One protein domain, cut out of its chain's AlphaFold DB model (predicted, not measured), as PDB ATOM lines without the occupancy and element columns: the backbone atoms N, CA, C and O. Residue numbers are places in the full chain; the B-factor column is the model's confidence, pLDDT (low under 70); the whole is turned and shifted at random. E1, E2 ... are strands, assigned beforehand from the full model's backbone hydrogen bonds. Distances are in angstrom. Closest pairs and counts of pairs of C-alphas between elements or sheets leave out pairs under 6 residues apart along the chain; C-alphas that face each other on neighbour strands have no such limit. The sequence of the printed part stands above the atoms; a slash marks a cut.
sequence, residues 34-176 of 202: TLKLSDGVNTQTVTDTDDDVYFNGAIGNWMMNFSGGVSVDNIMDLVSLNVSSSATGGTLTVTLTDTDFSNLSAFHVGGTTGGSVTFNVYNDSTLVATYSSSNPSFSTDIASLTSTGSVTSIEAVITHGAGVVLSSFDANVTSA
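What this domain is: This is residues 34 to 176 of the 202 residues of the protein "VPLPA-CTERM protein sorting domain-containing protein" of Syntrophus gentianae (UniProt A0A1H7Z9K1). Two twisted sheets of six strands lie face to face as a sandwich, E2, E1, E6, E11, E8, E9 across one and E3, E4, E5, E12, E7, E10 across the other, with their strands at 19 degrees. Strands E5 to E12 form a jelly roll, one long hairpin wound over both sheets, and E1 to E4 extend the two sheets on one side. The printed part has 143 residues with twelve named strands, E1 to E12 along the chain, and no named helix; the class is all strand and both sheets are antiparallel. The whole is compact, with a radius of gyration of the C-alphas of 14.3 A and spans of 44 by 31 by 22 A.

Where its parts are: E1, residues 34 to 38, begins at C-alpha 34 (159.082, 122.507, 150.663). E2 is residues 43 to 48 and E3 residues 52 to 59, which bends by 57 degrees at residue 56. E4, residues 62 to 72, is 28.8 A long, E5, residues 75 to 84, 29.1 A, and E6, residues 90 to 98, 26.7 A. E7 is residues 104 to 113, 26.1 A, and E8 residues 116 to 123. E9, residues 126 to 133, bends by 51 degrees at residue 129. E10 is residues 137 to 143 and E11 residues 152 to 160, 26.3 A. E12, residues 165 to 175, 33.6 A, ends at C-alpha 175 (175.430, 130.846, 150.912).

How they stand to each other: E1 and E2 form a hairpin, with N 35 and O 46 at 2.8 A, and E2 is an edge strand. On its other side E1 is the antiparallel neighbour of E6, with N 36 and O 95 at 2.8 A. E3, E4 and E5 are a meander, each strand the antiparallel neighbour of the one before; N 55 and O 67 are 2.8 A apart, N 68 and O 79 2.9 A. The nested pairs of the jelly roll are E5 with E12, N 78 and O 171 at 2.8 A; E6 with E11, N 94 and O 156 at 2.8 A; E7 with E10, N 109 and O 140 at 3.0 A; and the hairpin E8 and E9, N 119 and O 131 at 2.8 A. Between the sheets, the closest C-alphas of E4 and E6, Gly 69 and Leu 96, are 6.3 A apart. E2 and E9 are apart.

The domain as a whole: The C-alphas farthest apart, Ala 87 and Ala 176, are 44.3 A from each other. The printed part has no cut and no long link. The mean pLDDT of the printed part is 93.6, and no printed residue is under 70.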
ATOM      1  N   THR A  34     160.439 122.543 150.115       96.69
ATOM      2  CA  THR A  34     159.082 122.507 150.663       96.69
ATOM      3  C   THR A  34     158.567 123.912 150.915       96.69
ATOM      4  O   THR A  34     159.136 124.659 151.708       96.69
ATOM      5  N   LEU A  35     157.438 124.242 150.292       97.81
ATOM      6  CA  LEU A  35     156.655 125.442 150.551       97.81
ATOM      7  C   LEU A  35     155.438 125.085 151.405       97.81
ATOM      8  O   LEU A  35     154.576 124.299 151.008       97.81
ATOM      9  N   LYS A  36     155.329 125.704 152.575       98.00
ATOM     10  CA  LYS A  36     154.197 125.560 153.488       98.00
ATOM     11  C   LYS A  36     153.511 126.898 153.689       98.00
ATOM     12  O   LYS A  36     154.165 127.906 153.918       98.00
ATOM     13  N   LEU A  37     152.186 126.897 153.673       98.06
ATOM     14  CA  LEU A  37     151.373 128.064 153.988       98.06
ATOM     15  C   LEU A  37     150.355 127.703 155.072       98.06
ATOM     16  O   LEU A  37     149.742 126.637 155.000       98.06
ATOM     17  N   SER A  38     150.157 128.562 156.071       97.81
ATOM     18  CA  SER A  38     149.230 128.309 157.181       97.81
ATOM     19  C   SER A  38     148.620 129.593 157.738       97.81
ATOM     20  O   SER A  38     149.338 130.557 157.973       97.81
ATOM     21  N   ASP A  39     147.311 129.602 157.997       96.31
ATOM     22  CA  ASP A  39     146.621 130.687 158.726       96.31
ATOM     23  C   ASP A  39     146.403 130.353 160.220       96.31
ATOM     24  O   ASP A  39     145.630 131.011 160.917       96.31
ATOM     25  N   GLY A  40     147.050 129.286 160.704       96.38
ATOM     26  CA  GLY A  40     146.870 128.724 162.045       96.38
ATOM     27  C   GLY A  40     145.747 127.685 162.165       96.38
ATOM     28  O   GLY A  40     145.710 126.963 163.161       96.38
ATOM     29  N   VAL A  41     144.865 127.557 161.165       96.12
ATOM     30  CA  VAL A  41     143.766 126.570 161.129       96.12
ATOM     31  C   VAL A  41     143.870 125.678 159.892       96.12
ATOM     32  O   VAL A  41     143.851 124.453 159.986       96.12
ATOM     33  N   ASN A  42     143.998 126.298 158.728       96.69
ATOM     34  CA  ASN A  42     144.191 125.691 157.425       96.69
ATOM     35  C   ASN A  42     145.685 125.656 157.109       96.69
ATOM     36  O   ASN A  42     146.431 126.579 157.437       96.69
ATOM     37  N   THR A  43     146.152 124.587 156.473       97.38
ATOM     38  CA  THR A  43     147.550 124.467 156.051       97.38
ATOM     39  C   THR A  43     147.627 123.793 154.695       97.38
ATOM     40  O   THR A  43     146.925 122.816 154.448       97.38
ATOM     41  N   GLN A  44     148.486 124.328 153.834       97.75
ATOM     42  CA  GLN A  44     148.860 123.731 152.561       97.75
ATOM     43  C   GLN A  44     150.361 123.489 152.543       97.75
ATOM     44  O   GLN A  44     151.136 124.251 153.125       97.75
ATOM     45  N   THR A  45     150.774 122.399 151.911       97.50
ATOM     46  CA  THR A  45     152.184 122.041 151.768       97.50
ATOM     47  C   THR A  45     152.400 121.507 150.368       97.50
ATOM     48  O   THR A  45     151.700 120.591 149.937       97.50
ATOM     49  N   VAL A  46     153.348 122.116 149.671       96.44
ATOM     50  CA  VAL A  46     153.823 121.713 148.356       96.44
ATOM     51  C   VAL A  46     155.283 121.336 148.536       96.44
ATOM     52  O   VAL A  46     156.056 122.118 149.086       96.44
ATOM     53  N   THR A  47     155.641 120.133 148.115       95.25
ATOM     54  CA  THR A  47     157.019 119.651 148.132       95.25
ATOM     55  C   THR A  47     157.373 119.263 146.716       95.25
ATOM     56  O   THR A  47     156.606 118.534 146.084       95.25
ATOM     57  N   ASP A  48     158.519 119.737 146.256       91.31
ATOM     58  CA  ASP A  48     159.100 119.348 144.983       91.31
ATOM     59  C   ASP A  48     160.547 118.892 145.199       91.31
ATOM     60  O   ASP A  48     161.192 119.192 146.209       91.31
ATOM     61  N   THR A  49     161.005 118.067 144.274       85.31
ATOM     62  CA  THR A  49     162.385 117.611 144.170       85.31
ATOM     63  C   THR A  49     163.155 118.320 143.069       85.31
ATOM     64  O   THR A  49     164.376 118.193 143.028       85.31
ATOM     65  N   ASP A  50     162.438 118.982 142.165       81.44
ATOM     66  CA  ASP A  50     162.998 119.938 141.229       81.44
ATOM     67  C   ASP A  50     163.027 121.289 141.963       81.44
ATOM     68  O   ASP A  50     162.111 121.584 142.724       81.44
ATOM     69  N   ASP A  51     164.119 122.046 141.836       90.12
ATOM     70  CA  ASP A  51     164.557 123.166 142.694       90.12
ATOM     71  C   ASP A  51     163.585 124.367 142.853       90.12
ATOM     72  O   ASP A  51     163.990 125.452 143.277       90.12
ATOM     73  N   ASP A  52     162.309 124.218 142.503       94.81
ATOM     74  CA  ASP A  52     161.246 125.201 142.601       94.81
ATOM     75  C   ASP A  52     159.934 124.624 143.160       94.81
ATOM     76  O   ASP A  52     159.554 123.481 142.953       94.81
ATOM     77  N   VAL A  53     159.196 125.455 143.889       96.62
ATOM     78  CA  VAL A  53     157.879 125.135 144.449       96.62
ATOM     79  C   VAL A  53     156.965 126.332 144.284       96.62
ATOM     80  O   VAL A  53     157.386 127.473 144.466       96.62
ATOM     81  N   TYR A  54     155.685 126.105 143.997       97.00
ATOM     82  CA  TYR A  54     154.710 127.190 143.948       97.00
ATOM     83  C   TYR A  54     153.328 126.772 144.442       97.00
ATOM     84  O   TYR A  54     152.905 125.621 144.350       97.00
ATOM     85  N   PHE A  55     152.596 127.754 144.951       97.31
ATOM     86  CA  PHE A  55     151.207 127.636 145.349       97.31
ATOM     87  C   PHE A  55     150.418 128.830 144.815       97.31
ATOM     88  O   PHE A  55     150.833 129.981 144.951       97.31
ATOM     89  N   ASN A  56     149.251 128.542 144.240       97.31
ATOM     90  CA  ASN A  56     148.267 129.545 143.862       97.31
ATOM     91  C   ASN A  56     146.889 129.113 144.366       97.31
ATOM     92  O   ASN A  56     146.305 128.154 143.858       97.31
ATOM     93  N   GLY A  57     146.371 129.811 145.372       95.56
ATOM     94  CA  GLY A  57     145.066 129.491 145.932       95.56
ATOM     95  C   GLY A  57     144.720 130.268 147.194       95.56
ATOM     96  O   GLY A  57     145.468 131.128 147.664       95.56
ATOM     97  N   ALA A  58     143.552 129.955 147.749       95.31
ATOM     98  CA  ALA A  58     143.072 130.543 148.992       95.31
ATOM     99  C   ALA A  58     143.454 129.691 150.212       95.31
ATOM    100  O   ALA A  58     143.499 128.463 150.129       95.31
ATOM    101  N   ILE A  59     143.677 130.349 151.353       94.69
ATOM    102  CA  ILE A  59     143.922 129.718 152.660       94.69
ATOM    103  C   ILE A  59     143.115 130.478 153.710       94.69
ATOM    104  O   ILE A  59     143.468 131.591 154.097       94.69
ATOM    105  N   GLY A  60     141.981 129.907 154.118       93.00
ATOM    106  CA  GLY A  60     141.028 130.557 155.022       93.00
ATOM    107  C   GLY A  60     140.623 131.958 154.553       93.00
ATOM    108  O   GLY A  60     140.031 132.112 153.486       93.00
ATOM    109  N   ASN A  61     140.950 132.981 155.351       91.69
ATOM    110  CA  ASN A  61     140.647 134.393 155.055       91.69
ATOM    111  C   ASN A  61     141.578 135.033 154.009       91.69
ATOM    112  O   ASN A  61     141.396 136.195 153.641       91.69
ATOM    113  N   TRP A  62     142.583 134.307 153.533       93.56
ATOM    114  CA  TRP A  62     143.508 134.766 152.508       93.56
ATOM    115  C   TRP A  62     142.990 134.322 151.147       93.56
ATOM    116  O   TRP A  62     143.155 133.169 150.757       93.56
ATOM    117  N   MET A  63     142.298 135.228 150.453       90.62
ATOM    118  CA  MET A  63     141.565 134.932 149.214       90.62
ATOM    119  C   MET A  63     142.460 134.699 148.001       90.62
ATOM    120  O   MET A  63     142.030 134.047 147.052       90.62
ATOM    121  N   MET A  64     143.678 135.233 148.018       88.31
ATOM    122  CA  MET A  64     144.675 134.995 146.986       88.31
ATOM    123  C   MET A  64     146.041 134.932 147.644       88.31
ATOM    124  O   MET A  64     146.456 135.896 148.281       88.31
ATOM    125  N   ASN A  65     146.723 133.812 147.452       90.00
ATOM    126  CA  ASN A  65     148.124 133.646 147.793       90.00
ATOM    127  C   ASN A  65     148.807 133.103 146.551       90.00
ATOM    128  O   ASN A  65     148.446 132.030 146.066       90.00
ATOM    129  N   PHE A  66     149.752 133.871 146.038       94.50
ATOM    130  CA  PHE A  66     150.731 133.409 145.078       94.50
ATOM    131  C   PHE A  66     152.052 133.362 145.828       94.50
ATOM    132  O   PHE A  66     152.590 134.406 146.194       94.50
ATOM    133  N   SER A  67     152.531 132.166 146.134       95.06
ATOM    134  CA  SER A  67     153.793 131.973 146.843       95.06
ATOM    135  C   SER A  67     154.646 131.029 146.025       95.06
ATOM    136  O   SER A  67     154.147 130.012 145.549       95.06
ATOM    137  N   GLY A  68     155.908 131.380 145.854       95.81
ATOM    138  CA  GLY A  68     156.882 130.564 145.160       95.81
ATOM    139  C   GLY A  68     158.170 130.525 145.952       95.81
ATOM    140  O   GLY A  68     158.471 131.456 146.699       95.81
ATOM    141  N   GLY A  69     158.916 129.448 145.790       96.44
ATOM    142  CA  GLY A  69     160.266 129.356 146.294       96.44
ATOM    143  C   GLY A  69     161.164 128.657 145.297       96.44
ATOM    144  O   GLY A  69     160.692 127.794 144.564       96.44
ATOM    145  N   VAL A  70     162.435 129.032 145.282       96.00
ATOM    146  CA  VAL A  70     163.484 128.338 144.533       96.00
ATOM    147  C   VAL A  70     164.689 128.092 145.433       96.00
ATOM    148  O   VAL A  70     164.930 128.862 146.366       96.00
ATOM    149  N   SER A  71     165.447 127.039 145.153       93.88
ATOM    150  CA  SER A  71     166.713 126.745 145.826       93.88
ATOM    151  C   SER A  71     167.738 126.225 144.825       93.88
ATOM    152  O   SER A  71     167.758 125.052 144.488       93.88
ATOM    153  N   VAL A  72     168.570 127.120 144.292       91.19
ATOM    154  CA  VAL A  72     169.533 126.805 143.225       91.19
ATOM    155  C   VAL A  72     170.859 127.489 143.515       91.19
ATOM    156  O   VAL A  72     170.890 128.643 143.936       91.19
ATOM    157  N   ASP A  73     171.973 126.804 143.247       85.69
ATOM    158  CA  ASP A  73     173.317 127.394 143.202       85.69
ATOM    159  C   ASP A  73     173.664 128.290 144.408       85.69
ATOM    160  O   ASP A  73     174.265 129.356 144.252       85.69
ATOM    161  N   ASN A  74     173.352 127.833 145.626       85.81
ATOM    162  CA  ASN A  74     173.577 128.564 146.884       85.81
ATOM    163  C   ASN A  74     172.661 129.769 147.124       85.81
ATOM    164  O   ASN A  74     172.975 130.615 147.964       85.81
ATOM    165  N   ILE A  75     171.532 129.851 146.432       92.06
ATOM    166  CA  ILE A  75     170.491 130.840 146.692       92.06
ATOM    167  C   ILE A  75     169.197 130.109 147.021       92.06
ATOM    168  O   ILE A  75     168.746 129.288 146.234       92.06
ATOM    169  N   MET A  76     168.608 130.434 148.167       95.38
ATOM    170  CA  MET A  76     167.236 130.075 148.502       95.38
ATOM    171  C   MET A  76     166.415 131.354 148.486       95.38
ATOM    172  O   MET A  76     166.750 132.291 149.204       95.38
ATOM    173  N   ASP A  77     165.354 131.399 147.694       97.06
ATOM    174  CA  ASP A  77     164.528 132.591 147.509       97.06
ATOM    175  C   ASP A  77     163.050 132.245 147.687       97.06
ATOM    176  O   ASP A  77     162.563 131.287 147.095       97.06
ATOM    177  N   LEU A  78     162.352 133.012 148.524       98.25
ATOM    178  CA  LEU A  78     160.921 132.938 148.777       98.25
ATOM    179  C   LEU A  78     160.262 134.247 148.326       98.25
ATOM    180  O   LEU A  78     160.434 135.303 148.939       98.25
ATOM    181  N   VAL A  79     159.381 134.143 147.335       98.06
ATOM    182  CA  VAL A  79     158.578 135.255 146.824       98.06
ATOM    183  C   VAL A  79     157.106 135.035 147.137       98.06
ATOM    184  O   VAL A  79     156.591 133.916 147.069       98.06
ATOM    185  N   SER A  80     156.380 136.103 147.470       98.00
ATOM    186  CA  SER A  80     154.942 135.977 147.668       98.00
ATOM    187  C   SER A  80     154.137 137.249 147.421       98.00
ATOM    188  O   SER A  80     154.601 138.359 147.669       98.00
ATOM    189  N   LEU A  81     152.891 137.074 146.975       97.94
ATOM    190  CA  LEU A  81     151.834 138.077 146.892       97.94
ATOM    191  C   LEU A  81     150.583 137.524 147.573       97.94
ATOM    192  O   LEU A  81     150.076 136.469 147.192       97.94
ATOM    193  N   ASN A  82     150.068 138.256 148.558       96.56
ATOM    194  CA  ASN A  82     148.991 137.795 149.427       96.56
ATOM    195  C   ASN A  82     147.916 138.867 149.583       96.56
ATOM    196  O   ASN A  82     148.219 140.036 149.829       96.56
ATOM    197  N   VAL A  83     146.653 138.455 149.484       95.19
ATOM    198  CA  VAL A  83     145.477 139.311 149.658       95.19
ATOM    199  C   VAL A  83     144.538 138.678 150.677       95.19
ATOM    200  O   VAL A  83     144.067 137.554 150.488       95.19
ATOM    201  N   SER A  84     144.225 139.410 151.745       94.12
ATOM    202  CA  SER A  84     143.204 139.011 152.721       94.12
ATOM    203  C   SER A  84     141.831 139.551 152.324       94.12
ATOM    204  O   SER A  84     141.723 140.658 151.803       94.12
ATOM    205  N   SER A  85     140.770 138.783 152.579       83.62
ATOM    206  CA  SER A  85     139.393 139.119 152.184       83.62
ATOM    207  C   SER A  85     138.521 139.706 153.291       83.62
ATOM    208  O   SER A  85     137.414 140.167 153.008       83.62
ATOM    209  N   SER A  86     138.948 139.634 154.555       75.69
ATOM    210  CA  SER A  86     138.013 139.687 155.683       75.69
ATOM    211  C   SER A  86     137.941 141.046 156.383       75.69
ATOM    212  O   SER A  86     138.918 141.781 156.502       75.69
ATOM    213  N   ALA A  87     136.773 141.342 156.963       74.56
ATOM    214  CA  ALA A  87     136.551 142.493 157.842       74.56
ATOM    215  C   ALA A  87     137.359 142.444 159.157       74.56
ATOM    216  O   ALA A  87     137.315 143.401 159.921       74.56
ATOM    217  N   THR A  88     138.069 141.351 159.446       85.56
ATOM    218  CA  THR A  88     138.816 141.148 160.700       85.56
ATOM    219  C   THR A  88     140.324 141.011 160.502       85.56
ATOM    220  O   THR A  88     141.055 141.098 161.483       85.56
ATOM    221  N   GLY A  89     140.798 140.808 159.269       87.62
ATOM    222  CA  GLY A  89     142.199 140.505 158.994       87.62
ATOM    223  C   GLY A  89     142.581 139.064 159.336       87.62
ATOM    224  O   GLY A  89     141.739 138.156 159.291       87.62
ATOM    225  N   GLY A  90     143.855 138.858 159.664       94.62
ATOM    226  CA  GLY A  90     144.401 137.562 160.059       94.62
ATOM    227  C   GLY A  90     145.919 137.486 159.924       94.62
ATOM    228  O   GLY A  90     146.566 138.440 159.490       94.62
ATOM    229  N   THR A  91     146.465 136.323 160.273       97.00
ATOM    230  CA  THR A  91     147.882 135.995 160.101       97.00
ATOM    231  C   THR A  91     148.029 134.896 159.050       97.00
ATOM    232  O   THR A  91     147.203 133.987 158.997       97.00
ATOM    233  N   LEU A  92     149.045 135.002 158.196       97.62
ATOM    234  CA  LEU A  92     149.499 133.956 157.284       97.62
ATOM    235  C   LEU A  92     150.978 133.728 157.528       97.62
ATOM    236  O   LEU A  92     151.767 134.668 157.474       97.62
ATOM    237  N   THR A  93     151.347 132.479 157.746       98.31
ATOM    238  CA  THR A  93     152.731 132.032 157.779       98.31
ATOM    239  C   THR A  93     153.038 131.325 156.468       98.31
ATOM    240  O   THR A  93     152.373 130.346 156.131       98.31
ATOM    241  N   VAL A  94     154.037 131.818 155.741       98.31
ATOM    242  CA  VAL A  94     154.595 131.207 154.531       98.31
ATOM    243  C   VAL A  94     156.012 130.756 154.859       98.31
ATOM    244  O   VAL A  94     156.823 131.562 155.297       98.31
ATOM    245  N   THR A  95     156.317 129.481 154.668       98.25
ATOM    246  CA  THR A  95     157.623 128.903 154.987       98.25
ATOM    247  C   THR A  95     158.181 128.201 153.763       98.25
ATOM    248  O   THR A  95     157.526 127.306 153.232       98.25
ATOM    249  N   LEU A  96     159.388 128.571 153.346       97.88
ATOM    250  CA  LEU A  96     160.206 127.799 152.415       97.88
ATOM    251  C   LEU A  96     161.252 127.031 153.217       97.88
ATOM    252  O   LEU A  96     161.838 127.591 154.140       97.88
ATOM    253  N   THR A  97     161.460 125.756 152.925       96.19
ATOM    254  CA  THR A  97     162.457 124.913 153.595       96.19
ATOM    255  C   THR A  97     163.205 124.084 152.573       96.19
ATOM    256  O   THR A  97     162.570 123.481 151.716       96.19
ATOM    257  N   ASP A  98     164.522 124.005 152.729       93.81
ATOM    258  CA  ASP A  98     165.381 123.078 152.001       93.81
ATOM    259  C   ASP A  98     166.312 122.346 152.971       93.81
ATOM    260  O   ASP A  98     166.781 122.908 153.961       93.81
ATOM    261  N   THR A  99     166.560 121.077 152.687       90.44
ATOM    262  CA  THR A  99     167.372 120.149 153.472       90.44
ATOM    263  C   THR A  99     168.823 120.021 153.009       90.44
ATOM    264  O   THR A  99     169.583 119.322 153.681       90.44
ATOM    265  N   ASP A 100     169.213 120.623 151.882       84.69
ATOM    266  CA  ASP A 100     170.609 120.619 151.410       84.69
ATOM    267  C   ASP A 100     171.278 122.008 151.399       84.69
ATOM    268  O   ASP A 100     172.471 122.144 151.105       84.69
ATOM    269  N   PHE A 101     170.542 123.034 151.819       84.38
ATOM    270  CA  PHE A 101     171.029 124.401 151.871       84.38
ATOM    271  C   PHE A 101     171.765 124.693 153.183       84.38
ATOM    272  O   PHE A 101     171.192 124.659 154.275       84.38
ATOM    273  N   SER A 102     173.049 125.041 153.090       81.69
ATOM    274  CA  SER A 102     173.927 125.284 154.245       81.69
ATOM    275  C   SER A 102     174.864 126.474 154.015       81.69
ATOM    276  O   SER A 102     174.909 127.026 152.924       81.69
ATOM    277  N   ASN A 103     175.640 126.865 155.036       84.44
ATOM    278  CA  ASN A 103     176.639 127.950 154.976       84.44
ATOM    279  C   ASN A 103     176.065 129.334 154.626       84.44
ATOM    280  O   ASN A 103     176.589 130.035 153.759       84.44
ATOM    281  N   LEU A 104     175.006 129.736 155.329       89.06
ATOM    282  CA  LEU A 104     174.336 131.023 155.133       89.06
ATOM    283  C   LEU A 104     175.321 132.184 155.298       89.06
ATOM    284  O   LEU A 104     176.151 132.174 156.204       89.06
ATOM    285  N   SER A 105     175.208 133.198 154.444       91.19
ATOM    286  CA  SER A 105     176.125 134.342 154.425       91.19
ATOM    287  C   SER A 105     175.410 135.685 154.512       91.19
ATOM    288  O   SER A 105     175.829 136.554 155.284       91.19
ATOM    289  N   ALA A 106     174.304 135.834 153.788       93.06
ATOM    290  CA  ALA A 106     173.470 137.022 153.817       93.06
ATOM    291  C   ALA A 106     171.997 136.656 153.648       93.06
ATOM    292  O   ALA A 106     171.663 135.660 153.007       93.06
ATOM    293  N   PHE A 107     171.137 137.477 154.238       96.00
ATOM    294  CA  PHE A 107     169.693 137.423 154.096       96.00
ATOM    295  C   PHE A 107     169.192 138.781 153.623       96.00
ATOM    296  O   PHE A 107     169.482 139.804 154.245       96.00
ATOM    297  N   HIS A 108     168.445 138.778 152.533       97.00
ATOM    298  CA  HIS A 108     167.892 139.960 151.897       97.00
ATOM    299  C   HIS A 108     166.377 139.862 151.931       97.00
ATOM    300  O   HIS A 108     165.815 138.813 151.622       97.00
ATOM    301  N   VAL A 109     165.711 140.952 152.302       97.81
ATOM    302  CA  VAL A 109     164.250 141.036 152.240       97.81
ATOM    303  C   VAL A 109     163.815 142.372 151.685       97.81
ATOM    304  O   VAL A 109     164.402 143.413 151.985       97.81
ATOM    305  N   GLY A 110     162.731 142.361 150.921       98.31
ATOM    306  CA  GLY A 110     162.108 143.564 150.399       98.31
ATOM    307  C   GLY A 110     160.646 143.346 150.058       98.31
ATOM    308  O   GLY A 110     160.207 142.222 149.829       98.31
ATOM    309  N   GLY A 111     159.867 144.424 150.043       98.31
ATOM    310  CA  GLY A 111     158.462 144.315 149.689       98.31
ATOM    311  C   GLY A 111     157.587 145.487 150.097       98.31
ATOM    312  O   GLY A 111     158.045 146.595 150.399       98.31
ATOM    313  N   THR A 112     156.289 145.207 150.081       98.31
ATOM    314  CA  THR A 112     155.226 146.087 150.546       98.31
ATOM    315  C   THR A 112     154.254 145.318 151.427       98.31
ATOM    316  O   THR A 112     154.027 144.123 151.234       98.31
ATOM    317  N   THR A 113     153.668 145.988 152.412       98.06
ATOM    318  CA  THR A 113     152.624 145.392 153.244       98.06
ATOM    319  C   THR A 113     151.575 146.426 153.612       98.06
ATOM    320  O   THR A 113     151.895 147.552 153.973       98.06
ATOM    321  N   GLY A 114     150.301 146.055 153.536       96.62
ATOM    322  CA  GLY A 114     149.221 146.845 154.128       96.62
ATOM    323  C   GLY A 114     148.978 146.536 155.613       96.62
ATOM    324  O   GLY A 114     147.979 146.985 156.169       96.62
ATOM    325  N   GLY A 115     149.859 145.760 156.251       96.12
ATOM    326  CA  GLY A 115     149.816 145.416 157.669       96.12
ATOM    327  C   GLY A 115     151.222 145.350 158.261       96.12
ATOM    328  O   GLY A 115     151.955 146.339 158.244       96.12
ATOM    329  N   SER A 116     151.601 144.194 158.797       98.00
ATOM    330  CA  SER A 116     152.965 143.935 159.258       98.00
ATOM    331  C   SER A 116     153.495 142.611 158.734       98.00
ATOM    332  O   SER A 116     152.736 141.671 158.503       98.00
ATOM    333  N   VAL A 117     154.813 142.523 158.624       98.44
ATOM    334  CA  VAL A 117     155.535 141.316 158.234       98.44
ATOM    335  C   VAL A 117     156.678 141.053 159.205       98.44
ATOM    336  O   VAL A 117     157.360 141.982 159.647       98.44
ATOM    337  N   THR A 118     156.905 139.783 159.498       98.56
ATOM    338  CA  THR A 118     158.094 139.290 160.189       98.56
ATOM    339  C   THR A 118     158.715 138.207 159.331       98.56
ATOM    340  O   THR A 118     158.013 137.307 158.892       98.56
ATOM    341  N   PHE A 119     160.019 138.287 159.104       98.50
ATOM    342  CA  PHE A 119     160.777 137.251 158.429       98.50
ATOM    343  C   PHE A 119     161.769 136.642 159.400       98.50
ATOM    344  O   PHE A 119     162.539 137.369 160.024       98.50
ATOM    345  N   ASN A 120     161.767 135.324 159.499       97.75
ATOM    346  CA  ASN A 120     162.686 134.552 160.308       97.75
ATOM    347  C   ASN A 120     163.462 133.615 159.392       97.75
ATOM    348  O   ASN A 120     162.880 132.929 158.556       97.75
ATOM    349  N   VAL A 121     164.776 133.569 159.567       96.69
ATOM    350  CA  VAL A 121     165.612 132.549 158.940       96.69
ATOM    351  C   VAL A 121     166.027 131.583 160.026       96.69
ATOM    352  O   VAL A 121     166.615 131.987 161.036       96.69
ATOM    353  N   TYR A 122     165.735 130.311 159.804       95.06
ATOM    354  CA  TYR A 122     166.207 129.229 160.645       95.06
ATOM    355  C   TYR A 122     167.233 128.404 159.895       95.06
ATOM    356  O   TYR A 122     167.145 128.206 158.684       95.06
ATOM    357  N   ASN A 123     168.191 127.899 160.654       92.81
ATOM    358  CA  ASN A 123     169.049 126.819 160.228       92.81
ATOM    359  C   ASN A 123     168.883 125.677 161.242       92.81
ATOM    360  O   ASN A 123     169.074 125.854 162.450       92.81
ATOM    361  N   ASP A 124     168.392 124.548 160.747       90.25
ATOM    362  CA  ASP A 124     167.702 123.493 161.477       90.25
ATOM    363  C   ASP A 124     166.557 124.061 162.334       90.25
ATOM    364  O   ASP A 124     165.520 124.471 161.822       90.25
ATOM    365  N   SER A 125     166.731 124.109 163.655       90.06
ATOM    366  CA  SER A 125     165.769 124.702 164.601       90.06
ATOM    367  C   SER A 125     166.284 125.991 165.245       90.06
ATOM    368  O   SER A 125     165.653 126.525 166.157       90.06
ATOM    369  N   THR A 126     167.443 126.486 164.810       92.44
ATOM    370  CA  THR A 126     168.076 127.676 165.383       92.44
ATOM    371  C   THR A 126     167.688 128.899 164.571       92.44
ATOM    372  O   THR A 126     167.963 128.958 163.377       92.44
ATOM    373  N   LEU A 127     167.081 129.894 165.220       94.50
ATOM    374  CA  LEU A 127     166.846 131.204 164.614       94.50
ATOM    375  C   LEU A 127     168.192 131.910 164.407       94.50
ATOM    376  O   LEU A 127     168.894 132.188 165.380       94.50
ATOM    377  N   VAL A 128     168.541 132.205 163.156       94.50
ATOM    378  CA  VAL A 128     169.814 132.857 162.795       94.50
ATOM    379  C   VAL A 128     169.640 134.316 162.381       94.50
ATOM    380  O   VAL A 128     170.568 135.106 162.534       94.50
ATOM    381  N   ALA A 129     168.457 134.693 161.896       95.62
ATOM    382  CA  ALA A 129     168.115 136.077 161.587       95.62
ATOM    383  C   ALA A 129     166.621 136.332 161.743       95.62
ATOM    384  O   ALA A 129     165.796 135.445 161.527       95.62
ATOM    385  N   THR A 130     166.290 137.575 162.084       96.94
ATOM    386  CA  THR A 130     164.917 138.068 162.095       96.94
ATOM    387  C   THR A 130     164.864 139.494 161.557       96.94
ATOM    388  O   THR A 130     165.733 140.318 161.853       96.94
ATOM    389  N   TYR A 131     163.834 139.787 160.774       97.69
ATOM    390  CA  TYR A 131     163.458 141.128 160.356       97.69
ATOM    391  C   TYR A 131     161.974 141.333 160.640       97.69
ATOM    392  O   TYR A 131     161.175 140.418 160.473       97.69
ATOM    393  N   SER A 132     161.572 142.525 161.068       98.12
ATOM    394  CA  SER A 132     160.159 142.862 161.243       98.12
ATOM    395  C   SER A 132     159.894 144.284 160.785       98.12
ATOM    396  O   SER A 132     160.695 145.186 161.034       98.12
ATOM    397  N   SER A 133     158.758 144.487 160.127       97.94
ATOM    398  CA  SER A 133     158.341 145.792 159.629       97.94
ATOM    399  C   SER A 133     156.827 145.923 159.624       97.94
ATOM    400  O   SER A 133     156.104 144.995 159.271       97.94
ATOM    401  N   SER A 134     156.356 147.114 159.966       97.50
ATOM    402  CA  SER A 134     154.994 147.584 159.693       97.50
ATOM    403  C   SER A 134     154.998 148.767 158.721       97.50
ATOM    404  O   SER A 134     154.009 149.489 158.609       97.50
ATOM    405  N   ASN A 135     156.139 149.036 158.074       97.06
ATOM    406  CA  ASN A 135     156.238 150.090 157.077       97.06
ATOM    407  C   ASN A 135     155.593 149.608 155.771       97.06
ATOM    408  O   ASN A 135     155.892 148.490 155.342       97.06
ATOM    409  N   PRO A 136     154.790 150.451 155.090       96.75
ATOM    410  CA  PRO A 136     154.115 150.063 153.852       96.75
ATOM    411  C   PRO A 136     155.049 149.579 152.744       96.75
ATOM    412  O   PRO A 136     154.633 148.818 151.878       96.75
ATOM    413  N   SER A 137     156.311 150.011 152.779       98.19
ATOM    414  CA  SER A 137     157.401 149.478 151.975       98.19
ATOM    415  C   SER A 137     158.619 149.252 152.864       98.19
ATOM    416  O   SER A 137     158.877 150.025 153.792       98.19
ATOM    417  N   PHE A 138     159.351 148.180 152.589       98.12
ATOM    418  CA  PHE A 138     160.545 147.804 153.325       98.12
ATOM    419  C   PHE A 138     161.595 147.188 152.405       98.12
ATOM    420  O   PHE A 138     161.272 146.602 151.374       98.12
ATOM    421  N   SER A 139     162.856 147.323 152.806       97.94
ATOM    422  CA  SER A 139     163.992 146.609 152.233       97.94
ATOM    423  C   SER A 139     165.136 146.619 153.243       97.94
ATOM    424  O   SER A 139     165.387 147.648 153.878       97.94
ATOM    425  N   THR A 140     165.789 145.479 153.449       97.00
ATOM    426  CA  THR A 140     166.969 145.386 154.309       97.00
ATOM    427  C   THR A 140     167.864 144.213 153.927       97.00
ATOM    428  O   THR A 140     167.390 143.209 153.396       97.00
ATOM    429  N   ASP A 141     169.141 144.345 154.285       95.56
ATOM    430  CA  ASP A 141     170.163 143.318 154.147       95.56
ATOM    431  C   ASP A 141     170.708 142.972 155.538       95.56
ATOM    432  O   ASP A 141     171.172 143.846 156.278       95.56
ATOM    433  N   ILE A 142     170.686 141.689 155.890       92.81
ATOM    434  CA  ILE A 142     171.277 141.144 157.111       92.81
ATOM    435  C   ILE A 142     172.474 140.286 156.703       92.81
ATOM    436  O   ILE A 142     172.328 139.166 156.218       92.81
ATOM    437  N   ALA A 143     173.675 140.830 156.883       87.25
ATOM    438  CA  ALA A 143     174.928 140.157 156.550       87.25
ATOM    439  C   ALA A 143     175.489 139.341 157.728       87.25
ATOM    440  O   ALA A 143     175.122 139.549 158.884       87.25
ATOM    441  N   SER A 144     176.473 138.483 157.431       81.50
ATOM    442  CA  SER A 144     177.264 137.728 158.416       81.50
ATOM    443  C   SER A 144     176.443 136.724 159.229       81.50
ATOM    444  O   SER A 144     176.642 136.566 160.438       81.50
ATOM    445  N   LEU A 145     175.544 136.013 158.551       84.00
ATOM    446  CA  LEU A 145     174.880 134.854 159.135       84.00
ATOM    447  C   LEU A 145     175.931 133.793 159.476       84.00
ATOM    448  O   LEU A 145     176.908 133.603 158.755       84.00
ATOM    449  N   THR A 146     175.749 133.113 160.603       77.00
ATOM    450  CA  THR A 146     176.568 131.952 160.957       77.00
ATOM    451  C   THR A 146     175.636 130.772 161.155       77.00
ATOM    452  O   THR A 146     174.680 130.846 161.923       77.00
ATOM    453  N   SER A 147     175.883 129.697 160.415       78.50
ATOM    454  CA  SER A 147     175.047 128.501 160.415       78.50
ATOM    455  C   SER A 147     175.924 127.260 160.326       78.50
ATOM    456  O   SER A 147     176.891 127.259 159.565       78.50
ATOM    457  N   THR A 148     175.583 126.206 161.060       74.25
ATOM    458  CA  THR A 148     176.320 124.924 161.036       74.25
ATOM    459  C   THR A 148     175.435 123.721 160.709       74.25
ATOM    460  O   THR A 148     175.933 122.603 160.636       74.25
ATOM    461  N   GLY A 149     174.141 123.956 160.513       77.94
ATOM    462  CA  GLY A 149     173.128 122.965 160.189       77.94
ATOM    463  C   GLY A 149     172.947 122.744 158.694       77.94
ATOM    464  O   GLY A 149     173.533 123.443 157.858       77.94
ATOM    465  N   SER A 150     172.127 121.746 158.380       81.94
ATOM    466  CA  SER A 150     171.921 121.236 157.019       81.94
ATOM    467  C   SER A 150     170.559 121.604 156.446       81.94
ATOM    468  O   SER A 150     170.413 121.624 155.233       81.94
ATOM    469  N   VAL A 151     169.583 121.917 157.298       87.69
ATOM    470  CA  VAL A 151     168.269 122.388 156.868       87.69
ATOM    471  C   VAL A 151     168.231 123.900 157.002       87.69
ATOM    472  O   VAL A 151     168.614 124.442 158.033       87.69
ATOM    473  N   THR A 152     167.743 124.604 155.994       93.25
ATOM    474  CA  THR A 152     167.511 126.045 156.067       93.25
ATOM    475  C   THR A 152     166.054 126.331 155.765       93.25
ATOM    476  O   THR A 152     165.469 125.722 154.874       93.25
ATOM    477  N   SER A 153     165.457 127.258 156.512       96.06
ATOM    478  CA  SER A 153     164.097 127.709 156.241       96.06
ATOM    479  C   SER A 153     163.953 129.218 156.340       96.06
ATOM    480  O   SER A 153     164.426 129.820 157.306       96.06
ATOM    481  N   ILE A 154     163.225 129.798 155.392       97.62
ATOM    482  CA  ILE A 154     162.756 131.183 155.422       97.62
ATOM    483  C   ILE A 154     161.278 131.148 155.809       97.62
ATOM    484  O   ILE A 154     160.462 130.563 155.103       97.62
ATOM    485  N   GLU A 155     160.922 131.764 156.930       98.38
ATOM    486  CA  GLU A 155     159.546 131.902 157.406       98.38
ATOM    487  C   GLU A 155     159.123 133.370 157.335       98.38
ATOM    488  O   GLU A 155     159.718 134.220 157.985       98.38
ATOM    489  N   ALA A 156     158.065 133.664 156.588       98.44
ATOM    490  CA  ALA A 156     157.411 134.960 156.541       98.44
ATOM    491  C   ALA A 156     156.052 134.890 157.255       98.44
ATOM    492  O   ALA A 156     155.151 134.166 156.835       98.44
ATOM    493  N   VAL A 157     155.885 135.672 158.317       98.50
ATOM    494  CA  VAL A 157     154.635 135.846 159.063       98.50
ATOM    495  C   VAL A 157     154.025 137.190 158.685       98.50
ATOM    496  O   VAL A 157     154.522 138.247 159.068       98.50
ATOM    497  N   ILE A 158     152.931 137.156 157.937       98.00
ATOM    498  CA  ILE A 158     152.189 138.324 157.466       98.00
ATOM    499  C   ILE A 158     150.978 138.503 158.365       98.00
ATOM    500  O   ILE A 158     150.220 137.562 158.572       98.00
ATOM    501  N   THR A 159     150.756 139.708 158.874       97.62
ATOM    502  CA  THR A 159     149.557 140.043 159.644       97.62
ATOM    503  C   THR A 159     148.848 141.215 158.994       97.62
ATOM    504  O   THR A 159     149.400 142.307 158.880       97.62
ATOM    505  N   HIS A 160     147.610 140.992 158.569       96.81
ATOM    506  CA  HIS A 160     146.727 142.034 158.062       96.81
ATOM    507  C   HIS A 160     145.689 142.401 159.120       96.81
ATOM    508  O   HIS A 160     145.173 141.535 159.829       96.81
ATOM    509  N   GLY A 161     145.362 143.691 159.197       94.25
ATOM    510  CA  GLY A 161     144.195 144.166 159.932       94.25
ATOM    511  C   GLY A 161     142.894 143.943 159.156       94.25
ATOM    512  O   GLY A 161     142.865 143.297 158.111       94.25
ATOM    513  N   ALA A 162     141.809 144.510 159.675       93.50
ATOM    514  CA  ALA A 162     140.500 144.508 159.035       93.50
ATOM    515  C   ALA A 162     140.521 145.097 157.611       93.50
ATOM    516  O   ALA A 162     141.089 146.164 157.384       93.50
ATOM    517  N   GLY A 163     139.804 144.452 156.689       92.31
ATOM    518  CA  GLY A 163     139.587 144.914 155.323       92.31
ATOM    519  C   GLY A 163     140.324 144.090 154.269       92.31
ATOM    520  O   GLY A 163     140.999 143.100 154.555       92.31
ATOM    521  N   VAL A 164     140.178 144.523 153.014       94.44
ATOM    522  CA  VAL A 164     140.948 143.958 151.903       94.44
ATOM    523  C   VAL A 164     142.326 144.596 151.917       94.44
ATOM    524  O   VAL A 164     142.472 145.787 151.643       94.44
ATOM    525  N   VAL A 165     143.324 143.797 152.270       96.06
ATOM    526  CA  VAL A 165     144.704 144.239 152.462       96.06
ATOM    527  C   VAL A 165     145.612 143.359 151.613       96.06
ATOM    528  O   VAL A 165     145.385 142.153 151.499       96.06
ATOM    529  N   LEU A 166     146.626 143.973 151.007       96.38
ATOM    530  CA  LEU A 166     147.602 143.320 150.142       96.38
ATOM    531  C   LEU A 166     149.001 143.418 150.759       96.38
ATOM    532  O   LEU A 166     149.369 144.457 151.307       96.38
ATOM    533  N   SER A 167     149.781 142.349 150.627       97.81
ATOM    534  CA  SER A 167     151.223 142.347 150.871       97.81
ATOM    535  C   SER A 167     151.939 141.619 149.743       97.81
ATOM    536  O   SER A 167     151.422 140.641 149.206       97.81
ATOM    537  N   SER A 168     153.140 142.071 149.414       98.25
ATOM    538  CA  SER A 168     154.038 141.387 148.488       98.25
ATOM    539  C   SER A 168     155.463 141.448 149.011       98.25
ATOM    540  O   SER A 168     155.870 142.486 149.533       98.25
ATOM    541  N   PHE A 169     156.239 140.386 148.847       98.56
ATOM    542  CA  PHE A 169     157.635 140.379 149.265       98.56
ATOM    543  C   PHE A 169     158.499 139.430 148.439       98.56
ATOM    544  O   PHE A 169     157.991 138.531 147.772       98.56
ATOM    545  N   ASP A 170     159.800 139.652 148.561       98.25
ATOM    546  CA  ASP A 170     160.916 138.815 148.130       98.25
ATOM    547  C   ASP A 170     161.841 138.672 149.349       98.25
ATOM    548  O   ASP A 170     162.119 139.660 150.044       98.25
ATOM    549  N   ALA A 171     162.218 137.438 149.667       98.19
ATOM    550  CA  ALA A 171     163.065 137.099 150.792       98.19
ATOM    551  C   ALA A 171     164.024 135.981 150.387       98.19
ATOM    552  O   ALA A 171     163.604 134.836 150.241       98.19
ATOM    553  N   ASN A 172     165.313 136.290 150.292       96.94
ATOM    554  CA  ASN A 172     166.319 135.330 149.856       96.94
ATOM    555  C   ASN A 172     167.509 135.244 150.808       96.94
ATOM    556  O   ASN A 172     167.954 136.231 151.394       96.94
ATOM    557  N   VAL A 173     168.032 134.032 150.962       95.19
ATOM    558  CA  VAL A 173     169.258 133.736 151.694       95.19
ATOM    559  C   VAL A 173     170.289 133.222 150.703       95.19
ATOM    560  O   VAL A 173     169.994 132.379 149.859       95.19
ATOM    561  N   THR A 174     171.516 133.714 150.819       93.62
ATOM    562  CA  THR A 174     172.639 133.279 149.986       93.62
ATOM    563  C   THR A 174     173.683 132.567 150.831       93.62
ATOM    564  O   THR A 174     173.957 132.963 151.971       93.62
ATOM    565  N   SER A 175     174.301 131.525 150.282       88.19
ATOM    566  CA  SER A 175     175.430 130.846 150.912       88.19
ATOM    567  C   SER A 175     176.763 131.483 150.520       88.19
ATOM    568  O   SER A 175     176.912 132.086 149.453       88.19
ATOM    569  N   ALA A 176     177.748 131.386 151.411       80.25
ATOM    570  CA  ALA A 176     179.077 131.903 151.129       80.25
ATOM    571  C   ALA A 176     179.717 131.089 150.000       80.25
ATOM    572  O   ALA A 176     180.052 129.919 150.182       80.25
TER     573      ALA A 176